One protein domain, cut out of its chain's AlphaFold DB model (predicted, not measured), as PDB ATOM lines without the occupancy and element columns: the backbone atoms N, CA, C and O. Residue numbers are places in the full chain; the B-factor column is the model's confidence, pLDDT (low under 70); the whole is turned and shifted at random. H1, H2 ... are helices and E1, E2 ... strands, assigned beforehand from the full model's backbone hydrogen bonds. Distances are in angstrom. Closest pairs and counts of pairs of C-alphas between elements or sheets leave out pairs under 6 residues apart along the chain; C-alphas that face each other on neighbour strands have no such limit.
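Overview. This is residues 2 to 70 of the 70 residues of an uncharacterized protein of Lachnoclostridium sp. An169 (UniProt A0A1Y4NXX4). What does one see first? A two-stranded hairpin, E1 and E2, makes one side of a loose, open frame; H3 follows at one end of the hairpin, and H2, apart from E2, makes another side, its residues 22 to 26 packing on H3. H1 turns off from the other end of H2, and its residues 2 to 9 stick out. What are the make-up and size? The printed part has 69 residues, with three named helices and two named strands in the order H1, H2, E1, E2, H3; the sheet's order is E1 - E2, antiparallel, and the class is mixed, helices and strands. The whole is loose, with a radius of gyration of the C-alphas of 14.1 A and spans of 34 by 32 by 19 A.

Arrangement. How are the two strands paired? E1, residues 35 to 40, and E2, residues 48 to 53, form a hairpin, antiparallel with 163 degrees between their directions. N 38 and O 50 are 2.8 A apart and N 50 and O 38 2.9 A apart, within hydrogen-bond range; C-alphas 37 and 51, which face each other, are 4.4 A apart. How do the helices meet? H2, residues 15 to 26, touches H3, residues 56 to 69, with residues 22 to 26 alone; the closest C-alphas, of Gly 26 and Lys 66, are 4.7 A apart. They run opposite ways at a steep tilt of 48 degrees. Where is H1? H1, residues 2 to 13, is close to H2 but not clearly touching, the closest C-alphas, of Ile 11 and Phe 18, being 6.1 A apart; their lines are only just about perpendicular, at 71 degrees. H1 is apart from E1, E2 and H3. Are the helix backbones complete? In H1 and H2 every O i to N i+4 pair is within hydrogen-bond range; in H3, 7 of 10 are.

Along the chain. Where are the strands? E1 measures 16.6 A from C-alpha 35 at (174.090, 127.797, 92.134) to C-alpha 40, and E2 17.3 A from C-alpha 48 to C-alpha 53. Where are the helices? H1 begins at C-alpha 2 at (192.724, 129.293, 63.955) and measures 16.7 A, and H2 15.1 A. H3, the longest helix by residues, measures 21.0 A and ends at C-alpha 69 at (179.959, 134.946, 72.678).

Size, cuts and confidence. How far does it reach? The two C-alphas farthest apart, of Glu 28 and Gly 44, are 37.8 A apart. Is the backbone unbroken? The printed part has no cut, and no link is long. Where is confidence low? The mean pLDDT of the printed part is 81.2, with residues 2 to 5, 26 to 29, 63 and 66 to 70 under 70.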
ATOM      1  N   LYS A   2     192.908 130.634  63.337       58.56
ATOM      2  CA  LYS A   2     192.724 129.293  63.955       58.56
ATOM      3  C   LYS A   2     191.564 129.213  64.966       58.56
ATOM      4  O   LYS A   2     190.687 128.374  64.811       58.56
ATOM      5  N   VAL A   3     191.491 130.180  65.883       60.28
ATOM      6  CA  VAL A   3     190.470 130.233  66.953       60.28
ATOM      7  C   VAL A   3     189.030 130.298  66.415       60.28
ATOM      8  O   VAL A   3     188.117 129.756  67.025       60.28
ATOM      9  N   VAL A   4     188.809 130.914  65.248       62.75
ATOM     10  CA  VAL A   4     187.461 131.055  64.660       62.75
ATOM     11  C   VAL A   4     186.959 129.723  64.086       62.75
ATOM     12  O   VAL A   4     185.783 129.398  64.234       62.75
ATOM     13  N   ASN A   5     187.849 128.929  63.478       69.31
ATOM     14  CA  ASN A   5     187.493 127.614  62.935       69.31
ATOM     15  C   ASN A   5     187.281 126.578  64.044       69.31
ATOM     16  O   ASN A   5     186.336 125.799  63.980       69.31
ATOM     17  N   GLU A   6     188.127 126.597  65.074       76.25
ATOM     18  CA  GLU A   6     188.017 125.697  66.229       76.25
ATOM     19  C   GLU A   6     186.750 125.989  67.047       76.25
ATOM     20  O   GLU A   6     186.051 125.058  67.445       76.25
ATOM     21  N   ARG A   7     186.378 127.272  67.201       73.75
ATOM     22  CA  ARG A   7     185.099 127.676  67.810       73.75
ATOM     23  C   ARG A   7     183.903 127.110  67.050       73.75
ATOM     24  O   ARG A   7     182.988 126.580  67.668       73.75
ATOM     25  N   ARG A   8     183.900 127.214  65.718       78.25
ATOM     26  CA  ARG A   8     182.793 126.714  64.892       78.25
ATOM     27  C   ARG A   8     182.652 125.196  64.999       78.25
ATOM     28  O   ARG A   8     181.557 124.721  65.256       78.25
ATOM     29  N   ALA A   9     183.760 124.460  64.915       83.75
ATOM     30  CA  ALA A   9     183.752 123.010  65.096       83.75
ATOM     31  C   ALA A   9     183.250 122.591  66.489       83.75
ATOM     32  O   ALA A   9     182.553 121.591  66.615       83.75
ATOM     33  N   PHE A  10     183.573 123.353  67.540       82.06
ATOM     34  CA  PHE A  10     183.063 123.092  68.888       82.06
ATOM     35  C   PHE A  10     181.544 123.290  68.989       82.06
ATOM     36  O   PHE A  10     180.864 122.439  69.558       82.06
ATOM     37  N   ILE A  11     181.016 124.368  68.400       83.31
ATOM     38  CA  ILE A  11     179.568 124.622  68.320       83.31
ATOM     39  C   ILE A  11     178.874 123.498  67.542       83.31
ATOM     40  O   ILE A  11     177.861 122.978  67.999       83.31
ATOM     41  N   ASP A  12     179.449 123.078  66.414       87.25
ATOM     42  CA  ASP A  12     178.880 122.022  65.571       87.25
ATOM     43  C   ASP A  12     178.912 120.643  66.265       87.25
ATOM     44  O   ASP A  12     177.972 119.860  66.134       87.25
ATOM     45  N   ASN A  13     179.965 120.340  67.034       90.12
ATOM     46  CA  ASN A  13     180.091 119.078  67.774       90.12
ATOM     47  C   ASN A  13     179.201 119.021  69.029       90.12
ATOM     48  O   ASN A  13     178.815 117.932  69.459       90.12
ATOM     49  N   HIS A  14     178.905 120.173  69.641       89.81
ATOM     50  CA  HIS A  14     178.188 120.266  70.917       89.81
ATOM     51  C   HIS A  14     177.112 121.371  70.916       89.81
ATOM     52  O   HIS A  14     177.154 122.268  71.767       89.81
ATOM     53  N   PRO A  15     176.119 121.309  70.009       87.88
ATOM     54  CA  PRO A  15     175.138 122.380  69.834       87.88
ATOM     55  C   PRO A  15     174.299 122.620  71.095       87.88
ATOM     56  O   PRO A  15     174.128 123.766  71.504       87.88
ATOM     57  N   GLU A  16     173.860 121.552  71.768       89.56
ATOM     58  CA  GLU A  16     173.056 121.647  72.996       89.56
ATOM     59  C   GLU A  16     173.840 122.265  74.159       89.56
ATOM     60  O   GLU A  16     173.325 123.112  74.885       89.56
ATOM     61  N   PHE A  17     175.114 121.886  74.320       87.88
ATOM     62  CA  PHE A  17     175.970 122.450  75.364       87.88
ATOM     63  C   PHE A  17     176.195 123.945  75.137       87.88
ATOM     64  O   PHE A  17     176.106 124.741  76.069       87.88
ATOM     65  N   PHE A  18     176.463 124.339  73.890       84.88
ATOM     66  CA  PHE A  18     176.663 125.741  73.551       84.88
ATOM     67  C   PHE A  18     175.380 126.563  73.721       84.88
ATOM     68  O   PHE A  18     175.439 127.663  74.266       84.88
ATOM     69  N   HIS A  19     174.225 126.024  73.321       85.56
ATOM     70  CA  HIS A  19     172.932 126.683  73.509       85.56
ATOM     71  C   HIS A  19     172.608 126.869  74.993       85.56
ATOM     72  O   HIS A  19     172.252 127.970  75.397       85.56
ATOM     73  N   PHE A  20     172.834 125.844  75.819       85.81
ATOM     74  CA  PHE A  20     172.671 125.950  77.267       85.81
ATOM     75  C   PHE A  20     173.545 127.065  77.856       85.81
ATOM     76  O   PHE A  20     173.053 127.922  78.584       85.81
ATOM     77  N   VAL A  21     174.836 127.111  77.504       83.50
ATOM     78  CA  VAL A  21     175.735 128.179  77.972       83.50
ATOM     79  C   VAL A  21     175.246 129.555  77.497       83.50
ATOM     80  O   VAL A  21     175.225 130.504  78.274       83.50
ATOM     81  N   LEU A  22     174.803 129.686  76.249       80.00
ATOM     82  CA  LEU A  22     174.249 130.940  75.737       80.00
ATOM     83  C   LEU A  22     172.977 131.384  76.462       80.00
ATOM     84  O   LEU A  22     172.828 132.567  76.752       80.00
ATOM     85  N   GLU A  23     172.066 130.465  76.757       83.25
ATOM     86  CA  GLU A  23     170.818 130.774  77.449       83.25
ATOM     87  C   GLU A  23     171.093 131.252  78.878       83.25
ATOM     88  O   GLU A  23     170.623 132.318  79.276       83.25
ATOM     89  N   GLN A  24     171.925 130.513  79.619       82.62
ATOM     90  CA  GLN A  24     172.210 130.822  81.018       82.62
ATOM     91  C   GLN A  24     173.090 132.076  81.170       82.62
ATOM     92  O   GLN A  24     172.840 132.903  82.042       82.62
ATOM     93  N   PHE A  25     174.112 132.254  80.324       76.69
ATOM     94  CA  PHE A  25     175.093 133.342  80.474       76.69
ATOM     95  C   PHE A  25     174.864 134.537  79.532       76.69
ATOM     96  O   PHE A  25     175.354 135.630  79.803       76.69
ATOM     97  N   GLY A  26     174.141 134.350  78.426       68.25
ATOM     98  CA  GLY A  26     173.858 135.380  77.419       68.25
ATOM     99  C   GLY A  26     172.421 135.918  77.431       68.25
ATOM    100  O   GLY A  26     172.161 136.943  76.796       68.25
ATOM    101  N   GLY A  27     171.491 135.270  78.142       67.88
ATOM    102  CA  GLY A  27     170.077 135.651  78.248       67.88
ATOM    103  C   GLY A  27     169.804 136.888  79.121       67.88
ATOM    104  O   GLY A  27     170.536 137.882  79.065       67.88
ATOM    105  N   GLU A  28     168.730 136.840  79.918       65.50
ATOM    106  CA  GLU A  28     168.351 137.890  80.891       65.50
ATOM    107  C   GLU A  28     169.321 137.996  82.089       65.50
ATOM    108  O   GLU A  28     169.216 138.924  82.888       65.50
ATOM    109  N   GLY A  29     170.317 137.105  82.163       66.44
ATOM    110  CA  GLY A  29     171.244 136.976  83.283       66.44
ATOM    111  C   GLY A  29     170.726 135.988  84.329       66.44
ATOM    112  O   GLY A  29     169.524 135.766  84.455       66.44
ATOM    113  N   MET A  30     171.641 135.361  85.067       77.69
ATOM    114  CA  MET A  30     171.281 134.507  86.200       77.69
ATOM    115  C   MET A  30     171.026 135.376  87.438       77.69
ATOM    116  O   MET A  30     171.805 136.295  87.678       77.69
ATOM    117  N   PRO A  31     169.978 135.116  88.238       79.75
ATOM    118  CA  PRO A  31     169.746 135.872  89.465       79.75
ATOM    119  C   PRO A  31     170.864 135.642  90.494       79.75
ATOM    120  O   PRO A  31     171.553 134.614  90.465       79.75
ATOM    121  N   GLU A  32     171.019 136.579  91.435       81.12
ATOM    122  CA  GLU A  32     171.828 136.364  92.642       81.12
ATOM    123  C   GLU A  32     171.378 135.074  93.352       81.12
ATOM    124  O   GLU A  32     170.240 134.624  93.188       81.12
ATOM    125  N   ASP A  33     172.289 134.434  94.087       84.06
ATOM    126  CA  ASP A  33     172.072 133.147  94.758       84.06
ATOM    127  C   ASP A  33     171.886 131.929  93.840       84.06
ATOM    128  O   ASP A  33     171.744 130.805  94.336       84.06
ATOM    129  N   THR A  34     171.962 132.101  92.516       87.19
ATOM    130  CA  THR A  34     172.025 130.966  91.586       87.19
ATOM    131  C   THR A  34     173.236 130.095  91.903       87.19
ATOM    132  O   THR A  34     174.344 130.589  92.114       87.19
ATOM    133  N   VAL A  35     173.030 128.781  91.916       89.56
ATOM    134  CA  VAL A  35     174.090 127.797  92.134       89.56
ATOM    135  C   VAL A  35     174.455 127.161  90.798       89.56
ATOM    136  O   VAL A  35     173.607 126.570  90.133       89.56
ATOM    137  N   ILE A  36     175.724 127.273  90.415       88.88
ATOM    138  CA  ILE A  36     176.302 126.635  89.234       88.88
ATOM    139  C   ILE A  36     177.144 125.448  89.695       88.88
ATOM    140  O   ILE A  36     178.065 125.609  90.494       88.88
ATOM    141  N   GLU A  37     176.876 124.266  89.148       92.81
ATOM    142  CA  GLU A  37     177.709 123.079  89.344       92.81
ATOM    143  C   GLU A  37     178.390 122.697  88.024       92.81
ATOM    144  O   GLU A  37     177.728 122.458  87.013       92.81
ATOM    145  N   LEU A  38     179.721 122.604  88.029       91.50
ATOM    146  CA  LEU A  38     180.500 122.112  86.897       91.50
ATOM    147  C   LEU A  38     181.036 120.718  87.207       91.50
ATOM    148  O   LEU A  38     181.798 120.541  88.158       91.50
ATOM    149  N   LYS A  39     180.679 119.738  86.373       94.19
ATOM    150  CA  LYS A  39     181.211 118.371  86.444       94.19
ATOM    151  C   LYS A  39     182.143 118.110  85.280       94.19
ATOM    152  O   LYS A  39     181.791 118.357  84.129       94.19
ATOM    153  N   VAL A  40     183.319 117.574  85.581       94.06
ATOM    154  CA  VAL A  40     184.304 117.178  84.579       94.06
ATOM    155  C   VAL A  40     184.649 115.713  84.781       94.06
ATOM    156  O   VAL A  40     185.214 115.323  85.801       94.06
ATOM    157  N   THR A  41     184.347 114.908  83.769       96.38
ATOM    158  CA  THR A  41     184.738 113.499  83.709       96.38
ATOM    159  C   THR A  41     185.850 113.353  82.688       96.38
ATOM    160  O   THR A  41     185.650 113.605  81.498       96.38
ATOM    161  N   ARG A  42     187.043 112.958  83.140       94.50
ATOM    162  CA  ARG A  42     188.150 112.645  82.229       94.50
ATOM    163  C   ARG A  42     188.125 111.155  81.887       94.50
ATOM    164  O   ARG A  42     187.778 110.350  82.750       94.50
ATOM    165  N   PRO A  43     188.522 110.757  80.668       95.19
ATOM    166  CA  PRO A  43     188.598 109.346  80.306       95.19
ATOM    167  C   PRO A  43     189.452 108.553  81.305       95.19
ATOM    168  O   PRO A  43     190.603 108.908  81.560       95.19
ATOM    169  N   GLY A  44     188.879 107.494  81.880       95.31
ATOM    170  CA  GLY A  44     189.563 106.624  82.842       95.31
ATOM    171  C   GLY A  44     189.805 107.231  84.230       95.31
ATOM    172  O   GLY A  44     190.534 106.632  85.014       95.31
ATOM    173  N   GLN A  45     189.228 108.394  84.545       94.50
ATOM    174  CA  GLN A  45     189.292 109.011  85.873       94.50
ATOM    175  C   GLN A  45     187.891 109.183  86.455       94.50
ATOM    176  O   GLN A  45     186.891 109.161  85.737       94.50
ATOM    177  N   GLU A  46     187.835 109.395  87.766       93.00
ATOM    178  CA  GLU A  46     186.595 109.751  88.443       93.00
ATOM    179  C   GLU A  46     186.128 111.155  88.041       93.00
ATOM    180  O   GLU A  46     186.919 112.045  87.709       93.00
ATOM    181  N   THR A  47     184.811 111.341  88.060       96.56
ATOM    182  CA  THR A  47     184.191 112.645  87.839       96.56
ATOM    183  C   THR A  47     184.512 113.558  89.010       96.56
ATOM    184  O   THR A  47     184.237 113.214  90.157       96.56
ATOM    185  N   VAL A  48     185.030 114.747  88.719       96.19
ATOM    186  CA  VAL A  48     185.190 115.813  89.712       96.19
ATOM    187  C   VAL A  48     184.094 116.855  89.521       96.19
ATOM    188  O   VAL A  48     183.712 117.145  88.384       96.19
ATOM    189  N   SER A  49     183.581 117.411  90.617       94.94
ATOM    190  CA  SER A  49     182.591 118.489  90.595       94.94
ATOM    191  C   SER A  49     183.089 119.720  91.347       94.94
ATOM    192  O   SER A  49     183.898 119.621  92.269       94.94
ATOM    193  N   SER A  50     182.615 120.889  90.927       93.94
ATOM    194  CA  SER A  50     182.795 122.151  91.637       93.94
ATOM    195  C   SER A  50     181.477 122.904  91.641       93.94
ATOM    196  O   SER A  50     180.836 123.014  90.599       93.94
ATOM    197  N   GLU A  51     181.108 123.448  92.792       93.69
ATOM    198  CA  GLU A  51     179.913 124.270  92.973       93.69
ATOM    199  C   GLU A  51     180.324 125.725  93.225       93.69
ATOM    200  O   GLU A  51     181.276 125.984  93.963       93.69
ATOM    201  N   ALA A  52     179.614 126.667  92.608       89.06
ATOM    202  CA  ALA A  52     179.760 128.094  92.845       89.06
ATOM    203  C   ALA A  52     178.382 128.741  92.995       89.06
ATOM    204  O   ALA A  52     177.502 128.552  92.158       89.06
ATOM    205  N   ARG A  53     178.208 129.530  94.055       89.88
ATOM    206  CA  ARG A  53     177.038 130.388  94.246       89.88
ATOM    207  C   ARG A  53     177.363 131.773  93.712       89.88
ATOM    208  O   ARG A  53     178.375 132.344  94.112       89.88
ATOM    209  N   LEU A  54     176.517 132.279  92.823       85.94
ATOM    210  CA  LEU A  54     176.711 133.583  92.208       85.94
ATOM    211  C   LEU A  54     176.477 134.701  93.216       85.94
ATOM    212  O   LEU A  54     175.473 134.702  93.930       85.94
ATOM    213  N   VAL A  55     177.393 135.663  93.212       82.75
ATOM    214  CA  VAL A  55     177.279 136.922  93.947       82.75
ATOM    215  C   VAL A  55     177.251 138.103  92.976       82.75
ATOM    216  O   VAL A  55     177.653 137.988  91.816       82.75
ATOM    217  N   ASP A  56     176.827 139.275  93.447       75.50
ATOM    218  CA  ASP A  56     176.704 140.500  92.640       75.50
ATOM    219  C   ASP A  56     177.941 140.853  91.793       75.50
ATOM    220  O   ASP A  56     177.826 141.400  90.691       75.50
ATOM    221  N   SER A  57     179.152 140.543  92.269       77.12
ATOM    222  CA  SER A  57     180.380 140.792  91.502       77.12
ATOM    223  C   SER A  57     180.510 139.915  90.253       77.12
ATOM    224  O   SER A  57     181.133 140.352  89.283       77.12
ATOM    225  N   ASP A  58     179.904 138.727  90.244       77.56
ATOM    226  CA  ASP A  58     179.963 137.774  89.132       77.56
ATOM    227  C   ASP A  58     179.037 138.181  87.981       77.56
ATOM    228  O   ASP A  58     179.309 137.883  86.819       77.56
ATOM    229  N   MET A  59     177.992 138.963  88.265       73.44
ATOM    230  CA  MET A  59     177.073 139.478  87.242       73.44
ATOM    231  C   MET A  59     177.794 140.308  86.174       73.44
ATOM    232  O   MET A  59     177.493 140.215  84.984       73.44
ATOM    233  N   LYS A  60     178.814 141.071  86.588       72.75
ATOM    234  CA  LYS A  60     179.667 141.852  85.676       72.75
ATOM    235  C   LYS A  60     180.534 140.968  84.779       72.75
ATOM    236  O   LYS A  60     180.871 141.361  83.664       72.75
ATOM    237  N   LEU A  61     180.919 139.787  85.263       77.75
ATOM    238  CA  LEU A  61     181.684 138.822  84.479       77.75
ATOM    239  C   LEU A  61     180.801 138.205  83.386       77.75
ATOM    240  O   LEU A  61     181.233 138.096  82.238       77.75
ATOM    241  N   PHE A  62     179.551 137.863  83.712       75.25
ATOM    242  CA  PHE A  62     178.612 137.275  82.752       75.25
ATOM    243  C   PHE A  62     178.164 138.259  81.676       75.25
ATOM    244  O   PHE A  62     178.095 137.881  80.507       75.25
ATOM    245  N   SER A  63     177.978 139.539  82.016       69.88
ATOM    246  CA  SER A  63     177.715 140.560  80.997       69.88
ATOM    247  C   SER A  63     178.867 140.680  79.994       69.88
ATOM    248  O   SER A  63     178.625 140.788  78.799       69.88
ATOM    249  N   GLY A  64     180.123 140.598  80.452       71.50
ATOM    250  CA  GLY A  64     181.289 140.623  79.561       71.50
ATOM    251  C   GLY A  64     181.420 139.370  78.687       71.50
ATOM    252  O   GLY A  64     181.864 139.453  77.545       71.50
ATOM    253  N   LEU A  65     181.003 138.207  79.196       71.12
ATOM    254  CA  LEU A  65     180.955 136.964  78.421       71.12
ATOM    255  C   LEU A  65     179.908 137.027  77.304       71.12
ATOM    256  O   LEU A  65     180.191 136.578  76.195       71.12
ATOM    257  N   LYS A  66     178.742 137.633  77.555       67.88
ATOM    258  CA  LYS A  66     177.707 137.854  76.535       67.88
ATOM    259  C   LYS A  66     178.253 138.593  75.308       67.88
ATOM    260  O   LYS A  66     178.002 138.154  74.190       67.88
ATOM    261  N   ASP A  67     179.066 139.628  75.513       67.00
ATOM    262  CA  ASP A  67     179.671 140.425  74.432       67.00
ATOM    263  C   ASP A  67     180.771 139.680  73.650       67.00
ATOM    264  O   ASP A  67     181.118 140.070  72.538       67.00
ATOM    265  N   MET A  68     181.356 138.624  74.226       64.19
ATOM    266  CA  MET A  68     182.380 137.799  73.568       64.19
ATOM    267  C   MET A  68     181.798 136.597  72.817       64.19
ATOM    268  O   MET A  68     182.451 136.063  71.913       64.19
ATOM    269  N   ILE A  69     180.629 136.117  73.250       62.97
ATOM    270  CA  ILE A  69     179.959 134.946  72.678       62.97
ATOM    271  C   ILE A  69     178.925 135.369  71.614       62.97
ATOM    272  O   ILE A  69     178.726 134.614  70.658       62.97
ATOM    273  N   GLY A  70     178.317 136.556  71.753       55.25
ATOM    274  CA  GLY A  70     177.503 137.216  70.717       55.25
ATOM    275  C   GLY A  70     178.329 137.751  69.550       55.25
ATOM    276  O   GLY A  70     177.800 137.725  68.417       55.25
TER     277      GLY A  70